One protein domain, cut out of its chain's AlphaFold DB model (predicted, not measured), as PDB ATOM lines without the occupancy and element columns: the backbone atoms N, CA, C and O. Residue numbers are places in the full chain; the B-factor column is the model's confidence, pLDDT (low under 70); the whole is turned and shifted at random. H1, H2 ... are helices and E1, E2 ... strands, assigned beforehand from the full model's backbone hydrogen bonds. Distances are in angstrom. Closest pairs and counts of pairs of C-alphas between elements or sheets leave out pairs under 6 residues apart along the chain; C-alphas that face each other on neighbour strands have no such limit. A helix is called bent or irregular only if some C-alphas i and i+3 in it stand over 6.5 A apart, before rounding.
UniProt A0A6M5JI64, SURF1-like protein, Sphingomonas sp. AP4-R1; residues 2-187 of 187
ATOM      1  N   ILE A   2     337.368 330.715 240.328       95.12
ATOM      2  CA  ILE A   2     338.299 330.110 239.348       95.12
ATOM      3  C   ILE A   2     339.737 330.641 239.482       95.12
ATOM      4  O   ILE A   2     340.663 329.847 239.593       95.12
ATOM      5  N   GLY A   3     339.925 331.965 239.563       96.00
ATOM      6  CA  GLY A   3     341.260 332.559 239.737       96.00
ATOM      7  C   GLY A   3     341.982 332.109 241.015       96.00
ATOM      8  O   GLY A   3     343.182 331.870 240.979       96.00
ATOM      9  N   LEU A   4     341.250 331.902 242.119       96.50
ATOM     10  CA  LEU A   4     341.815 331.341 243.354       96.50
ATOM     11  C   LEU A   4     342.208 329.871 243.174       96.50
ATOM     12  O   LEU A   4     343.249 329.463 243.675       96.50
ATOM     13  N   GLY A   5     341.420 329.089 242.429       96.50
ATOM     14  CA  GLY A   5     341.771 327.711 242.078       96.50
ATOM     15  C   GLY A   5     343.052 327.628 241.242       96.50
ATOM     16  O   GLY A   5     343.947 326.858 241.571       96.50
ATOM     17  N   VAL A   6     343.189 328.478 240.218       97.12
ATOM     18  CA  VAL A   6     344.415 328.570 239.401       97.12
ATOM     19  C   VAL A   6     345.613 328.999 240.248       97.12
ATOM     20  O   VAL A   6     346.672 328.380 240.172       97.12
ATOM     21  N   TRP A   7     345.440 330.009 241.101       96.88
ATOM     22  CA  TRP A   7     346.489 330.462 242.013       96.88
ATOM     23  C   TRP A   7     346.953 329.354 242.972       96.88
ATOM     24  O   TRP A   7     348.152 329.186 243.185       96.88
ATOM     25  N   GLN A   8     346.031 328.546 243.509       97.06
ATOM     26  CA  GLN A   8     346.389 327.392 244.341       97.06
ATOM     27  C   GLN A   8     347.230 326.362 243.567       97.06
ATOM     28  O   GLN A   8     348.195 325.839 244.114       97.06
ATOM     29  N   LEU A   9     346.931 326.102 242.288       95.94
ATOM     30  CA  LEU A   9     347.751 325.208 241.457       95.94
ATOM     31  C   LEU A   9     349.161 325.767 241.209       95.94
ATOM     32  O   LEU A   9     350.132 325.018 241.257       95.94
ATOM     33  N   GLN A  10     349.298 327.077 241.002       96.25
ATOM     34  CA  GLN A  10     350.613 327.717 240.887       96.25
ATOM     35  C   GLN A  10     351.412 327.580 242.190       96.25
ATOM     36  O   GLN A  10     352.552 327.117 242.170       96.25
ATOM     37  N   ARG A  11     350.783 327.873 243.337       95.62
ATOM     38  CA  ARG A  11     351.398 327.691 244.660       95.62
ATOM     39  C   ARG A  11     351.809 326.251 244.939       95.62
ATOM     40  O   ARG A  11     352.847 326.026 245.554       95.62
ATOM     41  N   ARG A  12     351.031 325.277 244.462       95.81
ATOM     42  CA  ARG A  12     351.402 323.861 244.527       95.81
ATOM     43  C   ARG A  12     352.732 323.604 243.818       95.81
ATOM     44  O   ARG A  12     353.596 322.974 244.415       95.81
ATOM     45  N   HIS A  13     352.900 324.088 242.589       95.44
ATOM     46  CA  HIS A  13     354.129 323.870 241.822       95.44
ATOM     47  C   HIS A  13     355.343 324.560 242.446       95.44
ATOM     48  O   HIS A  13     356.409 323.956 242.533       95.44
ATOM     49  N   GLU A  14     355.181 325.787 242.949       94.06
ATOM     50  CA  GLU A  14     356.230 326.464 243.724       94.06
ATOM     51  C   GLU A  14     356.648 325.626 244.940       94.06
ATOM     52  O   GLU A  14     357.836 325.446 245.210       94.06
ATOM     53  N   LYS A  15     355.663 325.073 245.663       93.06
ATOM     54  CA  LYS A  15     355.909 324.230 246.831       93.06
ATOM     55  C   LYS A  15     356.611 322.925 246.460       93.06
ATOM     56  O   LYS A  15     357.550 322.543 247.148       93.06
ATOM     57  N   GLU A  16     356.190 322.261 245.386       94.75
ATOM     58  CA  GLU A  16     356.825 321.039 244.873       94.75
ATOM     59  C   GLU A  16     358.290 321.286 244.486       94.75
ATOM     60  O   GLU A  16     359.160 320.507 244.871       94.75
ATOM     61  N   ALA A  17     358.586 322.399 243.806       94.25
ATOM     62  CA  ALA A  17     359.956 322.773 243.456       94.25
ATOM     63  C   ALA A  17     360.830 323.014 244.700       94.25
ATOM     64  O   ALA A  17     361.979 322.574 244.749       94.25
ATOM     65  N   LEU A  18     360.278 323.664 245.729       92.75
ATOM     66  CA  LEU A  18     360.975 323.891 246.996       92.75
ATOM     67  C   LEU A  18     361.256 322.580 247.748       92.75
ATOM     68  O   LEU A  18     362.354 322.385 248.263       92.75
ATOM     69  N   LEU A  19     360.290 321.660 247.785       93.38
ATOM     70  CA  LEU A  19     360.470 320.346 248.409       93.38
ATOM     71  C   LEU A  19     361.515 319.504 247.668       93.38
ATOM     72  O   LEU A  19     362.358 318.879 248.309       93.38
ATOM     73  N   ALA A  20     361.520 319.544 246.333       94.25
ATOM     74  CA  ALA A  20     362.543 318.885 245.524       94.25
ATOM     75  C   ALA A  20     363.952 319.438 245.809       94.25
ATOM     76  O   ALA A  20     364.913 318.671 245.894       94.25
ATOM     77  N   LEU A  21     364.078 320.754 246.017       94.56
ATOM     78  CA  LEU A  21     365.337 321.378 246.430       94.56
ATOM     79  C   LEU A  21     365.810 320.853 247.793       94.56
ATOM     80  O   LEU A  21     366.979 320.499 247.942       94.56
ATOM     81  N   TYR A  22     364.910 320.756 248.773       95.06
ATOM     82  CA  TYR A  22     365.242 320.243 250.105       95.06
ATOM     83  C   TYR A  22     365.642 318.767 250.073       95.06
ATOM     84  O   TYR A  22     366.653 318.396 250.669       95.06
ATOM     85  N   ALA A  23     364.918 317.940 249.316       94.00
ATOM     86  CA  ALA A  23     365.271 316.539 249.106       94.00
ATOM     87  C   ALA A  23     366.666 316.395 248.472       94.00
ATOM     88  O   ALA A  23     367.476 315.582 248.917       94.00
ATOM     89  N   ALA A  24     366.999 317.237 247.486       95.00
ATOM     90  CA  ALA A  24     368.332 317.257 246.890       95.00
ATOM     91  C   ALA A  24     369.417 317.693 247.891       95.00
ATOM     92  O   ALA A  24     370.524 317.154 247.870       95.00
ATOM     93  N   ASN A  25     369.118 318.645 248.782       95.94
ATOM     94  CA  ASN A  25     370.057 319.120 249.799       95.94
ATOM     95  C   ASN A  25     370.422 318.052 250.833       95.94
ATOM     96  O   ASN A  25     371.568 318.035 251.284       95.94
ATOM     97  N   ILE A  26     369.502 317.139 251.156       93.88
ATOM     98  CA  ILE A  26     369.774 316.015 252.065       93.88
ATOM     99  C   ILE A  26     370.913 315.137 251.539       93.88
ATOM    100  O   ILE A  26     371.737 314.671 252.322       93.88
ATOM    101  N   ALA A  27     370.979 314.930 250.222       92.81
ATOM    102  CA  ALA A  27     371.993 314.093 249.585       92.81
ATOM    103  C   ALA A  27     373.329 314.818 249.332       92.81
ATOM    104  O   ALA A  27     374.291 314.200 248.870       92.81
ATOM    105  N   ARG A  28     373.420 316.130 249.594       95.25
ATOM    106  CA  ARG A  28     374.651 316.898 249.358       95.25
ATOM    107  C   ARG A  28     375.695 316.626 250.433       95.25
ATOM    108  O   ARG A  28     375.382 316.406 251.599       95.25
ATOM    109  N   LEU A  29     376.962 316.753 250.038       94.69
ATOM    110  CA  LEU A  29     378.079 316.660 250.971       94.69
ATOM    111  C   LEU A  29     377.990 317.741 252.068       94.69
ATOM    112  O   LEU A  29     377.630 318.893 251.750       94.69
ATOM    113  N   PRO A  30     378.350 317.387 253.322       95.31
ATOM    114  CA  PRO A  30     378.386 318.323 254.435       95.31
ATOM    115  C   PRO A  30     379.323 319.504 254.181       95.31
ATOM    116  O   PRO A  30     380.389 319.344 253.587       95.31
ATOM    117  N   VAL A  31     378.938 320.688 254.657       95.69
ATOM    118  CA  VAL A  31     379.755 321.913 254.585       95.69
ATOM    119  C   VAL A  31     379.798 322.633 255.926       95.69
ATOM    120  O   VAL A  31     378.923 322.452 256.766       95.69
ATOM    121  N   ALA A  32     380.796 323.489 256.134       94.25
ATOM    122  CA  ALA A  32     380.781 324.390 257.281       94.25
ATOM    123  C   ALA A  32     379.566 325.329 257.201       94.25
ATOM    124  O   ALA A  32     379.277 325.870 256.133       94.25
ATOM    125  N   VAL A  33     378.877 325.558 258.324       91.94
ATOM    126  CA  VAL A  33     377.697 326.444 258.364       91.94
ATOM    127  C   VAL A  33     378.013 327.857 257.870       91.94
ATOM    128  O   VAL A  33     377.188 328.476 257.208       91.94
ATOM    129  N   SER A  34     379.234 328.340 258.112       89.50
ATOM    130  CA  SER A  34     379.707 329.647 257.653       89.50
ATOM    131  C   SER A  34     379.689 329.798 256.132       89.50
ATOM    132  O   SER A  34     379.484 330.904 255.646       89.50
ATOM    133  N   ALA A  35     379.838 328.706 255.376       91.38
ATOM    134  CA  ALA A  35     379.771 328.724 253.916       91.38
ATOM    135  C   ALA A  35     378.342 328.907 253.374       91.38
ATOM    136  O   ALA A  35     378.172 329.141 252.181       91.38
ATOM    137  N   LEU A  36     377.323 328.769 254.230       90.50
ATOM    138  CA  LEU A  36     375.918 328.985 253.883       90.50
ATOM    139  C   LEU A  36     375.387 330.334 254.381       90.50
ATOM    140  O   LEU A  36     374.213 330.610 254.177       90.50
ATOM    141  N   LEU A  37     376.198 331.154 255.062       86.38
ATOM    142  CA  LEU A  37     375.752 332.442 255.594       86.38
ATOM    143  C   LEU A  37     375.967 333.581 254.573       86.38
ATOM    144  O   LEU A  37     377.040 333.644 253.970       86.38
ATOM    145  N   PRO A  38     375.006 334.517 254.415       87.75
ATOM    146  CA  PRO A  38     373.686 334.545 255.056       87.75
ATOM    147  C   PRO A  38     372.779 333.422 254.534       87.75
ATOM    148  O   PRO A  38     372.685 333.205 253.330       87.75
ATOM    149  N   LEU A  39     372.118 332.716 255.457       89.44
ATOM    150  CA  LEU A  39     371.280 331.570 255.111       89.44
ATOM    151  C   LEU A  39     370.019 332.033 254.380       89.44
ATOM    152  O   LEU A  39     369.340 332.959 254.822       89.44
ATOM    153  N   ASP A  40     369.686 331.342 253.301       90.69
ATOM    154  CA  ASP A  40     368.411 331.447 252.609       90.69
ATOM    155  C   ASP A  40     367.684 330.095 252.609       90.69
ATOM    156  O   ASP A  40     368.197 329.075 253.083       90.69
ATOM    157  N   ASP A  41     366.464 330.078 252.068       89.62
ATOM    158  CA  ASP A  41     365.690 328.842 251.980       89.62
ATOM    159  C   ASP A  41     366.418 327.779 251.128       89.62
ATOM    160  O   ASP A  41     366.241 326.590 251.372       89.62
ATOM    161  N   ALA A  42     367.286 328.160 250.182       92.19
ATOM    162  CA  ALA A  42     367.988 327.216 249.313       92.19
ATOM    163  C   ALA A  42     369.093 326.416 250.022       92.19
ATOM    164  O   ALA A  42     369.476 325.350 249.533       92.19
ATOM    165  N   GLY A  43     369.586 326.888 251.170       93.69
ATOM    166  CA  GLY A  43     370.554 326.176 252.007       93.69
ATOM    167  C   GLY A  43     369.949 325.154 252.979       93.69
ATOM    168  O   GLY A  43     370.693 324.346 253.540       93.69
ATOM    169  N   LEU A  44     368.627 325.164 253.187       94.81
ATOM    170  CA  LEU A  44     367.966 324.342 254.208       94.81
ATOM    171  C   LEU A  44     368.054 322.838 253.934       94.81
ATOM    172  O   LEU A  44     368.201 322.397 252.795       94.81
ATOM    173  N   PHE A  45     367.920 322.048 255.002       95.81
ATOM    174  CA  PHE A  45     367.985 320.580 255.028       95.81
ATOM    175  C   PHE A  45     369.338 319.986 254.613       95.81
ATOM    176  O   PHE A  45     369.515 318.767 254.634       95.81
ATOM    177  N   ARG A  46     370.324 320.830 254.292       96.62
ATOM    178  CA  ARG A  46     371.684 320.394 253.996       96.62
ATOM    179  C   ARG A  46     372.407 319.988 255.276       96.62
ATOM    180  O   ARG A  46     372.273 320.640 256.314       96.62
ATOM    181  N   ALA A  47     373.214 318.936 255.179       97.19
ATOM    182  CA  ALA A  47     374.150 318.573 256.231       97.19
ATOM    183  C   ALA A  47     375.205 319.677 256.417       97.19
ATOM    184  O   ALA A  47     375.810 320.156 255.453       97.19
ATOM    185  N   VAL A  48     375.437 320.067 257.664       96.69
ATOM    186  CA  VAL A  48     376.385 321.112 258.038       96.69
ATOM    187  C   VAL A  48     377.212 320.714 259.253       96.69
ATOM    188  O   VAL A  48     376.800 319.893 260.072       96.69
ATOM    189  N   SER A  49     378.379 321.335 259.381       95.56
ATOM    190  CA  SER A  49     379.196 321.303 260.591       95.56
ATOM    191  C   SER A  49     379.402 322.708 261.145       95.56
ATOM    192  O   SER A  49     379.622 323.657 260.387       95.56
ATOM    193  N   ALA A  50     379.385 322.833 262.464       93.88
ATOM    194  CA  ALA A  50     379.664 324.067 263.183       93.88
ATOM    195  C   ALA A  50     380.432 323.765 264.472       93.88
ATOM    196  O   ALA A  50     380.484 322.617 264.910       93.88
ATOM    197  N   ASP A  51     381.000 324.795 265.089       93.00
ATOM    198  CA  ASP A  51     381.582 324.696 266.424       93.00
ATOM    199  C   ASP A  51     380.839 325.633 267.377       93.00
ATOM    200  O   ASP A  51     380.769 326.846 267.154       93.00
ATOM    201  N   CYS A  52     380.236 325.063 268.419       92.69
ATOM    202  CA  CYS A  52     379.575 325.818 269.473       92.69
ATOM    203  C   CYS A  52     380.614 326.179 270.538       92.69
ATOM    204  O   CYS A  52     380.826 325.416 271.474       92.69
ATOM    205  N   GLY A  53     381.268 327.336 270.401       89.31
ATOM    206  CA  GLY A  53     382.350 327.726 271.313       89.31
ATOM    207  C   GLY A  53     381.886 327.914 272.760       89.31
ATOM    208  O   GLY A  53     382.524 327.428 273.689       89.31
ATOM    209  N   GLN A  54     380.757 328.599 272.962       90.44
ATOM    210  CA  GLN A  54     380.151 328.741 274.286       90.44
ATOM    211  C   GLN A  54     378.628 328.727 274.198       90.44
ATOM    212  O   GLN A  54     378.041 329.507 273.443       90.44
ATOM    213  N   VAL A  55     377.993 327.917 275.045       93.75
ATOM    214  CA  VAL A  55     376.549 327.994 275.284       93.75
ATOM    215  C   VAL A  55     376.238 329.242 276.113       93.75
ATOM    216  O   VAL A  55     376.821 329.465 277.176       93.75
ATOM    217  N   THR A  56     375.352 330.096 275.610       93.00
ATOM    218  CA  THR A  56     374.920 331.337 276.277       93.00
ATOM    219  C   THR A  56     373.529 331.225 276.887       93.00
ATOM    220  O   THR A  56     373.191 332.004 277.774       93.00
ATOM    221  N   GLY A  57     372.736 330.249 276.454       93.00
ATOM    222  CA  GLY A  57     371.406 329.999 276.982       93.00
ATOM    223  C   GLY A  57     370.789 328.744 276.386       93.00
ATOM    224  O   GLY A  57     371.277 328.211 275.389       93.00
ATOM    225  N   TRP A  58     369.708 328.301 277.014       94.94
ATOM    226  CA  TRP A  58     368.891 327.188 276.556       94.94
ATOM    227  C   TRP A  58     367.453 327.651 276.393       94.94
ATOM    228  O   TRP A  58     366.925 328.373 277.241       94.94
ATOM    229  N   THR A  59     366.824 327.205 275.320       94.25
ATOM    230  CA  THR A  59     365.383 327.286 275.121       94.25
ATOM    231  C   THR A  59     364.851 325.895 274.823       94.25
ATOM    232  O   THR A  59     365.601 324.992 274.449       94.25
ATOM    233  N   THR A  60     363.552 325.708 275.018       94.44
ATOM    234  CA  THR A  60     362.891 324.452 274.682       94.44
ATOM    235  C   THR A  60     361.765 324.680 273.692       94.44
ATOM    236  O   THR A  60     361.125 325.732 273.669       94.44
ATOM    237  N   ALA A  61     361.533 323.675 272.858       93.06
ATOM    238  CA  ALA A  61     360.418 323.621 271.927       93.06
ATOM    239  C   ALA A  61     359.784 322.226 271.960       93.06
ATOM    240  O   ALA A  61     360.391 321.264 272.433       93.06
ATOM    241  N   ALA A  62     358.562 322.098 271.448       92.31
ATOM    242  CA  ALA A  62     357.994 320.779 271.198       92.31
ATOM    243  C   ALA A  62     358.826 320.069 270.119       92.31
ATOM    244  O   ALA A  62     359.101 320.652 269.071       92.31
ATOM    245  N   GLY A  63     359.224 318.823 270.374       92.31
ATOM    246  CA  GLY A  63     360.050 318.052 269.450       92.31
ATOM    247  C   GLY A  63     359.797 316.553 269.525       92.31
ATOM    248  O   GLY A  63     359.205 316.038 270.478       92.31
ATOM    249  N   HIS A  64     360.273 315.850 268.502       95.25
ATOM    250  CA  HIS A  64     360.225 314.395 268.413       95.25
ATOM    251  C   HIS A  64     361.641 313.837 268.484       95.25
ATOM    252  O   HIS A  64     362.539 314.313 267.793       95.25
ATOM    253  N   ALA A  65     361.841 312.837 269.331       96.38
ATOM    254  CA  ALA A  65     363.065 312.065 269.398       96.38
ATOM    255  C   ALA A  65     363.155 311.107 268.200       96.38
ATOM    256  O   ALA A  65     362.140 310.658 267.662       96.38
ATOM    257  N   ALA A  66     364.373 310.738 267.816       95.44
ATOM    258  CA  ALA A  66     364.649 309.800 266.730       95.44
ATOM    259  C   ALA A  66     364.082 308.387 266.981       95.44
ATOM    260  O   ALA A  66     363.930 307.613 266.043       95.44
ATOM    261  N   ASP A  67     363.740 308.056 268.229       95.25
ATOM    262  CA  ASP A  67     363.065 306.808 268.603       95.25
ATOM    263  C   ASP A  67     361.525 306.895 268.578       95.25
ATOM    264  O   ASP A  67     360.842 305.959 268.992       95.25
ATOM    265  N   GLY A  68     360.970 308.011 268.097       93.56
ATOM    266  CA  GLY A  68     359.533 308.229 267.934       93.56
ATOM    267  C   GLY A  68     358.816 308.796 269.162       93.56
ATOM    268  O   GLY A  68     357.621 309.082 269.083       93.56
ATOM    269  N   ARG A  69     359.503 309.000 270.295       95.12
ATOM    270  CA  ARG A  69     358.902 309.659 271.465       95.12
ATOM    271  C   ARG A  69     358.764 311.165 271.240       95.12
ATOM    272  O   ARG A  69     359.609 311.795 270.618       95.12
ATOM    273  N   THR A  70     357.727 311.764 271.811       96.06
ATOM    274  CA  THR A  70     357.554 313.226 271.843       96.06
ATOM    275  C   THR A  70     358.038 313.774 273.180       96.06
ATOM    276  O   THR A  70     357.832 313.147 274.219       96.06
ATOM    277  N   GLY A  71     358.658 314.950 273.164       95.50
ATOM    278  CA  GLY A  71     359.123 315.625 274.370       95.50
ATOM    279  C   GLY A  71     359.542 317.066 274.103       95.50
ATOM    280  O   GLY A  71     359.103 317.697 273.139       95.50
ATOM    281  N   TRP A  72     360.407 317.575 274.970       96.25
ATOM    282  CA  TRP A  72     361.015 318.891 274.856       96.25
ATOM    283  C   TRP A  72     362.337 318.771 274.107       96.25
ATOM    284  O   TRP A  72     363.261 318.131 274.602       96.25
ATOM    285  N   SER A  73     362.405 319.359 272.913       96.19
ATOM    286  CA  SER A  73     363.657 319.604 272.191       96.19
ATOM    287  C   SER A  73     364.420 320.720 272.903       96.19
ATOM    288  O   SER A  73     363.836 321.759 273.226       96.19
ATOM    289  N   HIS A  74     365.700 320.482 273.185       96.81
ATOM    290  CA  HIS A  74     366.581 321.388 273.918       96.81
ATOM    291  C   HIS A  74     367.503 322.111 272.947       96.81
ATOM    292  O   HIS A  74     368.405 321.516 272.356       96.81
ATOM    293  N   ILE A  75     367.291 323.416 272.817       96.44
ATOM    294  CA  ILE A  75     367.962 324.262 271.839       96.44
ATOM    295  C   ILE A  75     368.953 325.164 272.568       96.44
ATOM    296  O   ILE A  75     368.579 326.028 273.360       96.44
ATOM    297  N   ALA A  76     370.236 324.973 272.290       95.62
ATOM    298  CA  ALA A  76     371.299 325.808 272.811       95.62
ATOM    299  C   ALA A  76     371.517 327.030 271.921       95.62
ATOM    300  O   ALA A  76     371.718 326.905 270.711       95.62
ATOM    301  N   ALA A  77     371.558 328.210 272.533       94.38
ATOM    302  CA  ALA A  77     372.128 329.395 271.914       94.38
ATOM    303  C   ALA A  77     373.656 329.313 272.025       94.38
ATOM    304  O   ALA A  77     374.219 329.287 273.123       94.38
ATOM    305  N   CYS A  78     374.325 329.252 270.881       92.38
ATOM    306  CA  CYS A  78     375.766 329.112 270.758       92.38
ATOM    307  C   CYS A  78     376.387 330.410 270.260       92.38
ATOM    308  O   CYS A  78     376.028 330.940 269.207       92.38
ATOM    309  N   ARG A  79     377.393 330.890 270.984       88.62
ATOM    310  CA  ARG A  79     378.265 331.960 270.510       88.62
ATOM    311  C   ARG A  79     379.404 331.363 269.690       88.62
ATOM    312  O   ARG A  79     380.162 330.529 270.183       88.62
ATOM    313  N   THR A  80     379.508 331.804 268.441       78.88
ATOM    314  CA  THR A  80     380.511 331.361 267.469       78.88
ATOM    315  C   THR A  80     381.509 332.499 267.212       78.88
ATOM    316  O   THR A  80     381.169 333.458 266.523       78.88
ATOM    317  N   GLY A  81     382.727 332.417 267.758       69.31
ATOM    318  CA  GLY A  81     383.795 333.402 267.503       69.31
ATOM    319  C   GLY A  81     383.460 334.858 267.882       69.31
ATOM    320  O   GLY A  81     382.514 335.114 268.624       69.31
ATOM    321  N   ALA A  82     384.277 335.808 267.405       52.88
ATOM    322  CA  ALA A  82     384.272 337.191 267.893       52.88
ATOM    323  C   ALA A  82     383.068 338.047 267.446       52.88
ATOM    324  O   ALA A  82     382.673 338.918 268.210       52.88
ATOM    325  N   GLU A  83     382.456 337.822 266.276       54.19
ATOM    326  CA  GLU A  83     381.424 338.743 265.737       54.19
ATOM    327  C   GLU A  83     380.366 338.056 264.834       54.19
ATOM    328  O   GLU A  83     379.765 338.683 263.965       54.19
ATOM    329  N   GLY A  84     380.131 336.747 264.994       56.62
ATOM    330  CA  GLY A  84     379.084 336.039 264.239       56.62
ATOM    331  C   GLY A  84     377.686 336.203 264.863       56.62
ATOM    332  O   GLY A  84     377.598 336.395 266.075       56.62
ATOM    333  N   PRO A  85     376.581 336.053 264.101       63.34
ATOM    334  CA  PRO A  85     375.194 336.251 264.571       63.34
ATOM    335  C   PRO A  85     374.704 335.260 265.654       63.34
ATOM    336  O   PRO A  85     373.514 335.213 265.962       63.34
ATOM    337  N   GLY A  86     375.606 334.468 266.241       78.62
ATOM    338  CA  GLY A  86     375.268 333.297 267.034       78.62
ATOM    339  C   GLY A  86     374.604 332.215 266.181       78.62
ATOM    340  O   GLY A  86     374.133 332.447 265.068       78.62
ATOM    341  N   LEU A  87     374.584 330.998 266.698       88.75
ATOM    342  CA  LEU A  87     373.936 329.854 266.072       88.75
ATOM    343  C   LEU A  87     373.037 329.191 267.107       88.75
ATOM    344  O   LEU A  87     373.396 329.148 268.279       88.75
ATOM    345  N   HIS A  88     371.903 328.641 266.686       94.69
ATOM    346  CA  HIS A  88     371.123 327.763 267.550       94.69
ATOM    347  C   HIS A  88     371.389 326.309 267.184       94.69
ATOM    348  O   HIS A  88     371.499 325.972 266.004       94.69
ATOM    349  N   VAL A  89     371.497 325.449 268.191       96.19
ATOM    350  CA  VAL A  89     371.702 324.014 267.999       96.19
ATOM    351  C   VAL A  89     370.694 323.245 268.837       96.19
ATOM    352  O   VAL A  89     370.700 323.357 270.058       96.19
ATOM    353  N   ASP A  90     369.849 322.450 268.190       97.12
ATOM    354  CA  ASP A  90     369.033 321.444 268.865       97.12
ATOM    355  C   ASP A  90     369.927 320.246 269.206       97.12
ATOM    356  O   ASP A  90     370.513 319.619 268.319       97.12
ATOM    357  N   MET A  91     370.050 319.970 270.504       97.25
ATOM    358  CA  MET A  91     370.916 318.940 271.071       97.25
ATOM    359  C   MET A  91     370.150 317.710 271.565       97.25
ATOM    360  O   MET A  91     370.722 316.888 272.285       97.25
ATOM    361  N   GLY A  92     368.884 317.558 271.188       97.06
ATOM    362  CA  GLY A  92     368.087 316.383 271.498       97.06
ATOM    363  C   GLY A  92     366.846 316.677 272.328       97.06
ATOM    364  O   GLY A  92     366.585 317.791 272.778       97.06
ATOM    365  N   VAL A  93     366.090 315.614 272.564       97.56
ATOM    366  CA  VAL A  93     364.784 315.620 273.209       97.56
ATOM    367  C   VAL A  93     364.835 314.883 274.545       97.56
ATOM    368  O   VAL A  93     365.500 313.852 274.688       97.56
ATOM    369  N   SER A  94     364.089 315.381 275.530       96.75
ATOM    370  CA  SER A  94     363.807 314.663 276.777       96.75
ATOM    371  C   SER A  94     362.368 314.912 277.253       96.75
ATOM    372  O   SER A  94     361.704 315.837 276.782       96.75
ATOM    373  N   PRO A  95     361.834 314.094 278.178       96.12
ATOM    374  CA  PRO A  95     360.511 314.338 278.752       96.12
ATOM    375  C   PRO A  95     360.470 315.550 279.702       96.12
ATOM    376  O   PRO A  95     359.380 316.018 280.024       96.12
ATOM    377  N   SER A  96     361.625 316.064 280.147       94.31
ATOM    378  CA  SER A  96     361.723 317.225 281.042       94.31
ATOM    379  C   SER A  96     362.081 318.495 280.254       94.31
ATOM    380  O   SER A  96     362.952 318.439 279.387       94.31
ATOM    381  N   PRO A  97     361.466 319.654 280.551       94.81
ATOM    382  CA  PRO A  97     361.852 320.935 279.957       94.81
ATOM    383  C   PRO A  97     363.118 321.538 280.590       94.81
ATOM    384  O   PRO A  97     363.552 322.615 280.189       94.81
ATOM    385  N   GLU A  98     363.694 320.899 281.607       93.38
ATOM    386  CA  GLU A  98     364.884 321.396 282.297       93.38
ATOM    387  C   GLU A  98     366.112 321.327 281.388       93.38
ATOM    388  O   GLU A  98     366.357 320.308 280.742       93.38
ATOM    389  N   ALA A  99     366.911 322.398 281.383       88.69
ATOM    390  CA  ALA A  99     368.122 322.457 280.576       88.69
ATOM    391  C   ALA A  99     369.054 321.263 280.880       88.69
ATOM    392  O   ALA A  99     369.274 320.930 282.055       88.69
ATOM    393  N   PRO A 100     369.635 320.631 279.845       89.44
ATOM    394  CA  PRO A 100     370.484 319.465 280.024       89.44
ATOM    395  C   PRO A 100     371.753 319.829 280.795       89.44
ATOM    396  O   PRO A 100     372.357 320.889 280.610       89.44
ATOM    397  N   LYS A 101     372.193 318.912 281.657       88.38
ATOM    398  CA  LYS A 101     373.445 319.054 282.405       88.38
ATOM    399  C   LYS A 101     374.580 318.391 281.628       88.38
ATOM    400  O   LYS A 101     374.431 317.278 281.139       88.38
ATOM    401  N   GLY A 102     375.736 319.049 281.574       85.44
ATOM    402  CA  GLY A 102     376.967 318.433 281.066       85.44
ATOM    403  C   GLY A 102     377.255 318.624 279.576       85.44
ATOM    404  O   GLY A 102     378.166 317.977 279.069       85.44
ATOM    405  N   TRP A 103     376.549 319.522 278.878       92.75
ATOM    406  CA  TRP A 103     376.970 319.999 277.555       92.75
ATOM    407  C   TRP A 103     377.238 321.503 277.580       92.75
ATOM    408  O   TRP A 103     376.344 322.297 277.864       92.75
ATOM    409  N   THR A 104     378.484 321.890 277.305       91.38
ATOM    410  CA  THR A 104     378.955 323.286 277.368       91.38
ATOM    411  C   THR A 104     379.347 323.855 276.005       91.38
ATOM    412  O   THR A 104     379.764 325.011 275.932       91.38
ATOM    413  N   GLY A 105     379.206 323.064 274.941       92.31
ATOM    414  CA  GLY A 105     379.631 323.403 273.586       92.31
ATOM    415  C   GLY A 105     380.556 322.347 272.979       92.31
ATOM    416  O   GLY A 105     380.786 321.288 273.567       92.31
ATOM    417  N   GLY A 106     381.072 322.642 271.790       92.75
ATOM    418  CA  GLY A 106     381.954 321.788 271.002       92.75
ATOM    419  C   GLY A 106     381.494 321.616 269.549       92.75
ATOM    420  O   GLY A 106     380.521 322.250 269.119       92.75
ATOM    421  N   PRO A 107     382.168 320.733 268.790       94.38
ATOM    422  CA  PRO A 107     381.852 320.495 267.392       94.38
ATOM    423  C   PRO A 107     380.488 319.816 267.249       94.38
ATOM    424  O   PRO A 107     380.210 318.791 267.873       94.38
ATOM    425  N   VAL A 108     379.657 320.363 266.369       95.44
ATOM    426  CA  VAL A 108     378.315 319.874 266.056       95.44
ATOM    427  C   VAL A 108     378.237 319.550 264.571       95.44
ATOM    428  O   VAL A 108     378.705 320.309 263.720       95.44
ATOM    429  N   ARG A 109     377.607 318.419 264.257       96.81
ATOM    430  CA  ARG A 109     377.180 318.052 262.906       96.81
ATOM    431  C   ARG A 109     375.686 317.800 262.925       96.81
ATOM    432  O   ARG A 109     375.172 317.289 263.916       96.81
ATOM    433  N   GLY A 110     375.007 318.201 261.864       96.69
ATOM    434  CA  GLY A 110     373.561 318.090 261.796       96.69
ATOM    435  C   GLY A 110     372.994 318.679 260.520       96.69
ATOM    436  O   GLY A 110     373.725 318.966 259.570       96.69
ATOM    437  N   ARG A 111     371.682 318.898 260.500       96.69
ATOM    438  CA  ARG A 111     370.983 319.535 259.376       96.69
ATOM    439  C   ARG A 111     370.557 320.944 259.730       96.69
ATOM    440  O   ARG A 111     370.046 321.176 260.823       96.69
ATOM    441  N   ILE A 112     370.741 321.872 258.796       95.44
ATOM    442  CA  ILE A 112     370.343 323.264 258.998       95.44
ATOM    443  C   ILE A 112     368.879 323.490 258.617       95.44
ATOM    444  O   ILE A 112     368.439 323.127 257.527       95.44
ATOM    445  N   VAL A 113     368.124 324.091 259.525       94.56
ATOM    446  CA  VAL A 113     366.717 324.469 259.373       94.56
ATOM    447  C   VAL A 113     366.501 325.866 259.959       94.56
ATOM    448  O   VAL A 113     367.411 326.469 260.531       94.56
ATOM    449  N   TRP A 114     365.291 326.399 259.826       92.06
ATOM    450  CA  TRP A 114     364.902 327.599 260.560       92.06
ATOM    451  C   TRP A 114     364.460 327.244 261.974       92.06
ATOM    452  O   TRP A 114     363.704 326.291 262.166       92.06
ATOM    453  N   LEU A 115     364.890 328.042 262.951       89.81
ATOM    454  CA  LEU A 115     364.303 328.019 264.283       89.81
ATOM    455  C   LEU A 115     362.807 328.367 264.162       89.81
ATOM    456  O   LEU A 115     362.489 329.379 263.528       89.81
ATOM    457  N   PRO A 116     361.889 327.572 264.741       80.75
ATOM    458  CA  PRO A 116     360.469 327.894 264.722       80.75
ATOM    459  C   PRO A 116     360.206 329.249 265.388       80.75
ATOM    460  O   PRO A 116     360.525 329.447 266.562       80.75
ATOM    461  N   ASP A 117     359.609 330.185 264.653       71.56
ATOM    462  CA  ASP A 117     359.114 331.434 265.212       71.56
ATOM    463  C   ASP A 117     357.787 331.138 265.919       71.56
ATOM    464  O   ASP A 117     356.735 331.046 265.300       71.56
ATOM    465  N   GLY A 118     357.821 330.954 267.244       69.12
ATOM    466  CA  GLY A 118     356.640 330.684 268.087       69.12
ATOM    467  C   GLY A 118     355.600 331.819 268.139       69.12
ATOM    468  O   GLY A 118     354.823 331.912 269.087       69.12
ATOM    469  N   GLN A 119     355.612 332.713 267.156       73.62
ATOM    470  CA  GLN A 119     354.717 333.846 267.019       73.62
ATOM    471  C   GLN A 119     353.354 333.385 266.478       73.62
ATOM    472  O   GLN A 119     353.281 332.666 265.476       73.62
ATOM    473  N   PRO A 120     352.240 333.801 267.104       81.00
ATOM    474  CA  PRO A 120     350.921 333.470 266.595       81.00
ATOM    475  C   PRO A 120     350.667 334.200 265.270       81.00
ATOM    476  O   PRO A 120     351.044 335.357 265.098       81.00
ATOM    477  N   LEU A 121     349.940 333.555 264.350       81.62
ATOM    478  CA  LEU A 121     349.672 334.090 263.006       81.62
ATOM    479  C   LEU A 121     349.081 335.512 263.019       81.62
ATOM    480  O   LEU A 121     349.389 336.312 262.142       81.62
ATOM    481  N   ILE A 122     348.251 335.840 264.017       84.56
ATOM    482  CA  ILE A 122     347.662 337.177 264.159       84.56
ATOM    483  C   ILE A 122     348.711 338.251 264.477       84.56
ATOM    484  O   ILE A 122     348.592 339.372 263.990       84.56
ATOM    485  N   ALA A 123     349.759 337.915 265.238       82.69
ATOM    486  CA  ALA A 123     350.827 338.858 265.555       82.69
ATOM    487  C   ALA A 123     351.581 339.275 264.286       82.69
ATOM    488  O   ALA A 123     351.884 340.454 264.125       82.69
ATOM    489  N   HIS A 124     351.761 338.358 263.328       80.69
ATOM    490  CA  HIS A 124     352.440 338.633 262.055       80.69
ATOM    491  C   HIS A 124     351.776 339.717 261.195       80.69
ATOM    492  O   HIS A 124     352.431 340.259 260.309       80.69
ATOM    493  N   LEU A 125     350.501 340.045 261.430       86.19
ATOM    494  CA  LEU A 125     349.834 341.151 260.735       86.19
ATOM    495  C   LEU A 125     350.245 342.527 261.276       86.19
ATOM    496  O   LEU A 125     350.109 343.519 260.566       86.19
ATOM    497  N   PHE A 126     350.731 342.591 262.518       87.38
ATOM    498  CA  PHE A 126     351.009 343.840 263.233       87.38
ATOM    499  C   PHE A 126     352.483 344.003 263.624       87.38
ATOM    500  O   PHE A 126     352.905 345.107 263.963       87.38
ATOM    501  N   THR A 127     353.279 342.935 263.573       77.62
ATOM    502  CA  THR A 127     354.715 342.964 263.869       77.62
ATOM    503  C   THR A 127     355.545 342.906 262.596       77.62
ATOM    504  O   THR A 127     355.250 342.126 261.689       77.62
ATOM    505  N   ALA A 128     356.646 343.661 262.555       74.81
ATOM    506  CA  ALA A 128     357.660 343.476 261.525       74.81
ATOM    507  C   ALA A 128     358.179 342.030 261.551       74.81
ATOM    508  O   ALA A 128     358.355 341.438 262.618       74.81
ATOM    509  N   ARG A 129     358.419 341.456 260.370       68.50
ATOM    510  CA  ARG A 129     358.924 340.089 260.248       68.50
ATOM    511  C   ARG A 129     360.339 340.036 260.818       68.50
ATOM    512  O   ARG A 129     361.262 340.577 260.212       68.50
ATOM    513  N   ALA A 130     360.493 339.417 261.986       67.75
ATOM    514  CA  ALA A 130     361.804 339.206 262.576       67.75
ATOM    515  C   ALA A 130     362.672 338.358 261.623       67.75
ATOM    516  O   ALA A 130     362.140 337.484 260.924       67.75
ATOM    517  N   PRO A 131     363.991 338.607 261.562       74.25
ATOM    518  CA  PRO A 131     364.883 337.765 260.784       74.25
ATOM    519  C   PRO A 131     364.831 336.334 261.323       74.25
ATOM    520  O   PRO A 131     364.963 336.107 262.526       74.25
ATOM    521  N   ARG A 132     364.620 335.366 260.424       85.62
ATOM    522  CA  ARG A 132     364.624 333.947 260.789       85.62
ATOM    523  C   ARG A 132     366.014 333.556 261.263       85.62
ATOM    524  O   ARG A 132     367.013 333.908 260.638       85.62
ATOM    525  N   THR A 133     366.073 332.819 262.362       88.38
ATOM    526  CA  THR A 133     367.341 332.411 262.962       88.38
ATOM    527  C   THR A 133     367.714 330.999 262.514       88.38
ATOM    528  O   THR A 133     366.873 330.103 262.607       88.38
ATOM    529  N   PRO A 134     368.948 330.765 262.032       92.00
ATOM    530  CA  PRO A 134     369.414 329.422 261.708       92.00
ATOM    531  C   PRO A 134     369.459 328.512 262.940       92.00
ATOM    532  O   PRO A 134     369.978 328.897 263.992       92.00
ATOM    533  N   LEU A 135     368.962 327.289 262.773       94.62
ATOM    534  CA  LEU A 135     369.011 326.198 263.741       94.62
ATOM    535  C   LEU A 135     369.712 324.997 263.100       94.62
ATOM    536  O   LEU A 135     369.356 324.593 261.996       94.62
ATOM    537  N   ILE A 136     370.674 324.391 263.791       96.31
ATOM    538  CA  ILE A 136     371.201 323.072 263.427       96.31
ATOM    539  C   ILE A 136     370.510 322.028 264.291       96.31
ATOM    540  O   ILE A 136     370.640 322.065 265.510       96.31
ATOM    541  N   VAL A 137     369.822 321.078 263.668       97.12
ATOM    542  CA  VAL A 137     369.373 319.863 264.352       97.12
ATOM    543  C   VAL A 137     370.519 318.870 264.345       97.12
ATOM    544  O   VAL A 137     370.897 318.388 263.276       97.12
ATOM    545  N   SER A 138     371.114 318.642 265.516       97.12
ATOM    546  CA  SER A 138     372.292 317.792 265.681       97.12
ATOM    547  C   SER A 138     371.989 316.336 265.320       97.12
ATOM    548  O   SER A 138     370.938 315.807 265.672       97.12
ATOM    549  N   ASP A 139     372.935 315.667 264.659       96.44
ATOM    550  CA  ASP A 139     372.871 314.216 264.420       96.44
ATOM    551  C   ASP A 139     373.081 313.416 265.725       96.44
ATOM    552  O   ASP A 139     372.757 312.231 265.804       96.44
ATOM    553  N   GLY A 140     373.666 314.055 266.745       95.56
ATOM    554  CA  GLY A 140     373.883 313.497 268.078       95.56
ATOM    555  C   GLY A 140     373.028 314.182 269.142       95.56
ATOM    556  O   GLY A 140     372.223 315.062 268.850       95.56
ATOM    557  N   ALA A 141     373.247 313.811 270.401       96.06
ATOM    558  CA  ALA A 141     372.553 314.406 271.537       96.06
ATOM    559  C   ALA A 141     373.521 314.826 272.646       96.06
ATOM    560  O   ALA A 141     374.585 314.224 272.814       96.06
ATOM    561  N   ALA A 142     373.145 315.845 273.419       95.81
ATOM    562  CA  ALA A 142     373.819 316.155 274.674       95.81
ATOM    563  C   ALA A 142     373.618 315.013 275.697       95.81
ATOM    564  O   ALA A 142     372.650 314.252 275.592       95.81
ATOM    565  N   PRO A 143     374.500 314.874 276.706       94.81
ATOM    566  CA  PRO A 143     374.361 313.843 277.730       94.81
ATOM    567  C   PRO A 143     372.975 313.849 278.390       94.81
ATOM    568  O   PRO A 143     372.479 314.888 278.817       94.81
ATOM    569  N   GLY A 144     372.352 312.670 278.473       93.19
ATOM    570  CA  GLY A 144     371.014 312.500 279.052       93.19
ATOM    571  C   GLY A 144     369.847 312.858 278.123       93.19
ATOM    572  O   GLY A 144     368.698 312.682 278.525       93.19
ATOM    573  N   LEU A 145     370.113 313.314 276.895       96.38
ATOM    574  CA  LEU A 145     369.095 313.552 275.872       96.38
ATOM    575  C   LEU A 145     369.045 312.408 274.854       96.38
ATOM    576  O   LEU A 145     370.001 311.655 274.670       96.38
ATOM    577  N   THR A 146     367.908 312.288 274.173       97.25
ATOM    578  CA  THR A 146     367.753 311.406 273.007       97.25
ATOM    579  C   THR A 146     367.915 312.243 271.738       97.25
ATOM    580  O   THR A 146     367.373 313.344 271.717       97.25
ATOM    581  N   PRO A 147     368.621 311.792 270.684       97.44
ATOM    582  CA  PRO A 147     368.754 312.576 269.454       97.44
ATOM    583  C   PRO A 147     367.393 312.999 268.901       97.44
ATOM    584  O   PRO A 147     366.444 312.214 268.937       97.44
ATOM    585  N   THR A 148     367.296 314.229 268.406       97.12
ATOM    586  CA  THR A 148     366.088 314.720 267.731       97.12
ATOM    587  C   THR A 148     365.905 313.963 266.418       97.12
ATOM    588  O   THR A 148     366.877 313.605 265.750       97.12
ATOM    589  N   ALA A 149     364.657 313.683 266.049       95.75
ATOM    590  CA  ALA A 149     364.344 313.110 264.751       95.75
ATOM    591  C   ALA A 149     364.913 314.014 263.639       95.75
ATOM    592  O   ALA A 149     364.726 315.235 263.691       95.75
ATOM    593  N   PRO A 150     365.610 313.453 262.634       92.81
ATOM    594  CA  PRO A 150     366.131 314.244 261.531       92.81
ATOM    595  C   PRO A 150     365.014 315.047 260.850       92.81
ATOM    596  O   PRO A 150     363.941 314.491 260.609       92.81
ATOM    597  N   PRO A 151     365.248 316.323 260.499       92.88
ATOM    598  CA  PRO A 151     364.276 317.104 259.750       92.88
ATOM    599  C   PRO A 151     363.943 316.439 258.417       92.88
ATOM    600  O   PRO A 151     364.840 316.176 257.610       92.88
ATOM    601  N   ASP A 152     362.654 316.219 258.187       89.25
ATOM    602  CA  ASP A 152     362.132 315.602 256.976       89.25
ATOM    603  C   ASP A 152     361.353 316.638 256.144       89.25
ATOM    604  O   ASP A 152     360.344 317.171 256.613       89.25
ATOM    605  N   PRO A 153     361.788 316.960 254.913       86.75
ATOM    606  CA  PRO A 153     361.041 317.826 254.010       86.75
ATOM    607  C   PRO A 153     359.632 317.310 253.711       86.75
ATOM    608  O   PRO A 153     358.734 318.120 253.484       86.75
ATOM    609  N   GLU A 154     359.418 315.992 253.710       84.81
ATOM    610  CA  GLU A 154     358.115 315.396 253.403       84.81
ATOM    611  C   GLU A 154     357.079 315.658 254.501       84.81
ATOM    612  O   GLU A 154     355.878 315.686 254.229       84.81
ATOM    613  N   SER A 155     357.521 315.967 255.726       84.06
ATOM    614  CA  SER A 155     356.623 316.351 256.816       84.06
ATOM    615  C   SER A 155     355.981 317.728 256.607       84.06
ATOM    616  O   SER A 155     355.131 318.136 257.399       84.06
ATOM    617  N   VAL A 156     356.390 318.478 255.576       82.31
ATOM    618  CA  VAL A 156     355.861 319.802 255.251       82.31
ATOM    619  C   VAL A 156     354.617 319.659 254.355       82.31
ATOM    620  O   VAL A 156     354.749 319.355 253.168       82.31
ATOM    621  N   PRO A 157     353.398 319.945 254.856       87.25
ATOM    622  CA  PRO A 157     352.172 319.647 254.116       87.25
ATOM    623  C   PRO A 157     352.038 320.436 252.804       87.25
ATOM    624  O   PRO A 157     352.312 321.640 252.754       87.25
ATOM    625  N   ASN A 158     351.522 319.781 251.758       90.00
ATOM    626  CA  ASN A 158     351.170 320.401 250.475       90.00
ATOM    627  C   ASN A 158     349.683 320.175 250.142       90.00
ATOM    628  O   ASN A 158     349.315 319.325 249.336       90.00
ATOM    629  N   ASN A 159     348.812 320.971 250.764       93.69
ATOM    630  CA  ASN A 159     347.354 320.841 250.627       93.69
ATOM    631  C   ASN A 159     346.762 321.684 249.479       93.69
ATOM    632  O   ASN A 159     345.543 321.776 249.332       93.69
ATOM    633  N   HIS A 160     347.606 322.316 248.658       93.81
ATOM    634  CA  HIS A 160     347.182 323.269 247.629       93.81
ATOM    635  C   HIS A 160     346.251 322.650 246.575       93.81
ATOM    636  O   HIS A 160     345.319 323.311 246.116       93.81
ATOM    637  N   LEU A 161     346.432 321.368 246.235       94.88
ATOM    638  CA  LEU A 161     345.540 320.666 245.305       94.88
ATOM    639  C   LEU A 161     344.109 320.551 245.849       94.88
ATOM    640  O   LEU A 161     343.157 320.859 245.134       94.88
ATOM    641  N   ALA A 162     343.957 320.135 247.109       95.25
ATOM    642  CA  ALA A 162     342.645 319.992 247.736       95.25
ATOM    643  C   ALA A 162     341.904 321.338 247.759       95.25
ATOM    644  O   ALA A 162     340.738 321.421 247.366       95.25
ATOM    645  N   TYR A 163     342.613 322.416 248.108       95.69
ATOM    646  CA  TYR A 163     342.054 323.765 248.060       95.69
ATOM    647  C   TYR A 163     341.719 324.227 246.638       95.69
ATOM    648  O   TYR A 163     340.690 324.872 246.441       95.69
ATOM    649  N   ALA A 164     342.535 323.899 245.632       96.06
ATOM    650  CA  ALA A 164     342.225 324.222 244.241       96.06
ATOM    651  C   ALA A 164     340.900 323.577 243.801       96.06
ATOM    652  O   ALA A 164     340.022 324.266 243.276       96.06
ATOM    653  N   VAL A 165     340.723 322.282 244.091       97.25
ATOM    654  CA  VAL A 165     339.478 321.544 243.818       97.25
ATOM    655  C   VAL A 165     338.295 322.197 244.526       97.25
ATOM    656  O   VAL A 165     337.273 322.459 243.893       97.25
ATOM    657  N   GLN A 166     338.441 322.537 245.808       97.44
ATOM    658  CA  GLN A 166     337.401 323.225 246.574       97.44
ATOM    659  C   GLN A 166     336.965 324.543 245.907       97.44
ATOM    660  O   GLN A 166     335.767 324.790 245.753       97.44
ATOM    661  N   TRP A 167     337.909 325.368 245.444       98.12
ATOM    662  CA  TRP A 167     337.584 326.626 244.761       98.12
ATOM    663  C   TRP A 167     336.865 326.426 243.425       98.12
ATOM    664  O   TRP A 167     335.972 327.213 243.091       98.12
ATOM    665  N   PHE A 168     337.218 325.387 242.666       98.00
ATOM    666  CA  PHE A 168     336.513 325.052 241.428       98.00
ATOM    667  C   PHE A 168     335.100 324.527 241.696       98.00
ATOM    668  O   PHE A 168     334.166 324.946 241.011       98.00
ATOM    669  N   LEU A 169     334.910 323.704 242.731       97.94
ATOM    670  CA  LEU A 169     333.581 323.238 243.137       97.94
ATOM    671  C   LEU A 169     332.682 324.400 243.564       97.94
ATOM    672  O   LEU A 169     331.544 324.487 243.106       97.94
ATOM    673  N   PHE A 170     333.190 325.345 244.360       98.19
ATOM    674  CA  PHE A 170     332.429 326.545 244.724       98.19
ATOM    675  C   PHE A 170     332.033 327.382 243.505       98.19
ATOM    676  O   PHE A 170     330.901 327.861 243.431       98.19
ATOM    677  N   ALA A 171     332.929 327.529 242.522       97.56
ATOM    678  CA  ALA A 171     332.599 328.203 241.269       97.56
ATOM    679  C   ALA A 171     331.480 327.476 240.503       97.56
ATOM    680  O   ALA A 171     330.546 328.119 240.028       97.56
ATOM    681  N   GLY A 172     331.558 326.144 240.419       98.06
ATOM    682  CA  GLY A 172     330.559 325.312 239.752       98.06
ATOM    683  C   GLY A 172     329.185 325.395 240.417       98.06
ATOM    684  O   GLY A 172     328.189 325.639 239.740       98.06
ATOM    685  N   VAL A 173     329.123 325.279 241.746       98.25
ATOM    686  CA  VAL A 173     327.866 325.407 242.504       98.25
ATOM    687  C   VAL A 173     327.240 326.788 242.301       98.25
ATOM    688  O   VAL A 173     326.045 326.884 242.019       98.25
ATOM    689  N   ALA A 174     328.036 327.859 242.379       97.69
ATOM    690  CA  ALA A 174     327.544 329.215 242.151       97.69
ATOM    691  C   ALA A 174     326.975 329.390 240.733       97.69
ATOM    692  O   ALA A 174     325.909 329.986 240.567       97.69
ATOM    693  N   LEU A 175     327.640 328.825 239.719       97.75
ATOM    694  CA  LEU A 175     327.169 328.842 238.333       97.75
ATOM    695  C   LEU A 175     325.827 328.113 238.176       97.75
ATOM    696  O   LEU A 175     324.922 328.633 237.524       97.75
ATOM    697  N   VAL A 176     325.670 326.940 238.800       98.12
ATOM    698  CA  VAL A 176     324.413 326.172 238.780       98.12
ATOM    699  C   VAL A 176     323.277 326.966 239.424       98.12
ATOM    700  O   VAL A 176     322.207 327.098 238.828       98.12
ATOM    701  N   ILE A 177     323.505 327.539 240.610       97.94
ATOM    702  CA  ILE A 177     322.507 328.366 241.304       97.94
ATOM    703  C   ILE A 177     322.104 329.558 240.434       97.94
ATOM    704  O   ILE A 177     320.912 329.821 240.262       97.94
ATOM    705  N   TYR A 178     323.081 330.251 239.846       97.25
ATOM    706  CA  TYR A 178     322.833 331.392 238.971       97.25
ATOM    707  C   TYR A 178     321.999 331.003 237.742       97.25
ATOM    708  O   TYR A 178     321.017 331.675 237.428       97.25
ATOM    709  N   ALA A 179     322.322 329.883 237.089       97.50
ATOM    710  CA  ALA A 179     321.566 329.382 235.943       97.50
ATOM    711  C   ALA A 179     320.115 329.018 236.311       97.50
ATOM    712  O   ALA A 179     319.184 329.361 235.579       97.50
ATOM    713  N   VAL A 180     319.899 328.369 237.463       97.94
ATOM    714  CA  VAL A 180     318.552 328.060 237.977       97.94
ATOM    715  C   VAL A 180     317.771 329.342 238.269       97.94
ATOM    716  O   VAL A 180     316.606 329.445 237.882       97.94
ATOM    717  N   ALA A 181     318.397 330.331 238.910       97.19
ATOM    718  CA  ALA A 181     317.772 331.617 239.207       97.19
ATOM    719  C   ALA A 181     317.391 332.380 237.927       97.19
ATOM    720  O   ALA A 181     316.268 332.873 237.815       97.19
ATOM    721  N   LEU A 182     318.281 332.414 236.930       97.38
ATOM    722  CA  LEU A 182     318.021 333.063 235.645       97.38
ATOM    723  C   LEU A 182     316.861 332.389 234.900       97.38
ATOM    724  O   LEU A 182     315.946 333.066 234.437       97.38
ATOM    725  N   ARG A 183     316.842 331.050 234.864       96.69
ATOM    726  CA  ARG A 183     315.753 330.270 234.259       96.69
ATOM    727  C   ARG A 183     314.406 330.511 234.943       96.69
ATOM    728  O   ARG A 183     313.385 330.481 234.266       96.69
ATOM    729  N   ARG A 184     314.392 330.722 236.263       95.31
ATOM    730  CA  ARG A 184     313.173 331.061 237.018       95.31
ATOM    731  C   ARG A 184     312.686 332.484 236.753       95.31
ATOM    732  O   ARG A 184     311.493 332.704 236.837       95.31
ATOM    733  N   ARG A 185     313.582 333.428 236.444       94.81
ATOM    734  CA  ARG A 185     313.226 334.818 236.110       94.81
ATOM    735  C   ARG A 185     312.648 334.965 234.700       94.81
ATOM    736  O   ARG A 185     311.909 335.904 234.441       94.81
ATOM    737  N   TRP A 186     313.081 334.117 233.771       89.75
ATOM    738  CA  TRP A 186     312.677 334.176 232.359       89.75
ATOM    739  C   TRP A 186     311.442 333.324 232.038       89.75
ATOM    740  O   TRP A 186     311.026 333.263 230.884       89.75
ATOM    741  N   ARG A 187     310.897 332.639 233.043       74.69
ATOM    742  CA  ARG A 187     309.590 331.986 233.006       74.69
ATOM    743  C   ARG A 187     308.596 332.864 233.742       74.69
ATOM    744  O   ARG A 187     307.431 332.866 233.304       74.69
TER     745      ARG A 187
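AT A GLANCE: This is residues 2 to 187 of the 187 residues of the protein "SURF1-like protein" of Sphingomonas sp. AP4-R1 (UniProt A0A6M5JI64). A head made of one six-stranded sheet, bent back on itself so that E1 and E5 face E4, E3 and E2, is joined to a long stalk of two helices, H1 and H3. H1 and H3 lie side by side over part of their lengths, and H3 then runs on alone, so that residues 173 to 187 stick out and make much of the length; residues 120 to 126 stick out from the head as a loop. The printed part has 186 residues, with three named helices and six named strands in the order H1 H2 E1 E2 E3 E4 E5 E6 H3, of mixed class. The sheet is mixed, in the order E1 E5 E6 E4 E3 E2. The whole is loose, with a radius of gyration of the C-alphas of 22.6 A, and a rod spanning 84 by 35 by 34 A.

IN THESE COORDINATES: H1, residues 2 to 26, is 36.8 A long and begins with C-alpha 2 at (338.299, 330.110, 239.348). H2 is residues 33 to 36 and E1 residues 47 to 52. E2, residues 54 to 64, is 25.2 A long and bends by 75 degrees at residue 61. E3, residues 70 to 79, is 28.0 A long, and E4, residues 87 to 94, is 21.2 A. E5, residues 106 to 114, is 20.8 A long and bends by 76 degrees at residue 111. E6 is residues 134 to 138, with C-alpha 134 at (369.414, 329.422, 261.708). H3, residues 160 to 185, is 37.7 A long and ends with C-alpha 185 at (313.226, 334.818, 236.110).

HOW THE PARTS SIT: The sheet is a folded sheet, one sheet bent back into two leaves, with E6 as the hinge. E6 and E4 are parallel, with N 90 and O 136 2.8 A apart. E2, E3 and E4 form a meander, each strand the antiparallel neighbour of the one before; N 61 and O 73 are 3.0 A apart, N 74 and O 92 2.9 A. E5 is antiparallel to E6, with N 113 and O 135 2.8 A apart, and to E1, with N 50 and O 108 2.9 A apart. These N and O pairs are within hydrogen-bond range. H2 is on the sheet at a height of 8.6 A, over none of its strands. H1 is only just not on the sheet, with 4 pairs of C-alphas within 10 A. H1, with residues 2 to 12 alone, touches residues 160 to 171 of H3, at a shallow tilt of 7 degrees, opposite ways; the closest C-alphas, of Gly 5 and Ala 164, are 4.1 A apart. Every O i to N i+4 pair in H1 and H3 is within hydrogen-bond range; H2 is too short for one.

THE WHOLE: The C-alphas of Gly 102 and Arg 187, the two farthest apart, are 83.9 A apart. The printed part has no cut. The links E4 to E5, E5 to E6 and E6 to H3 are long. Mean pLDDT of the printed part is 91.5; residues 81 to 85, 118 and 129 to 130 are under 70.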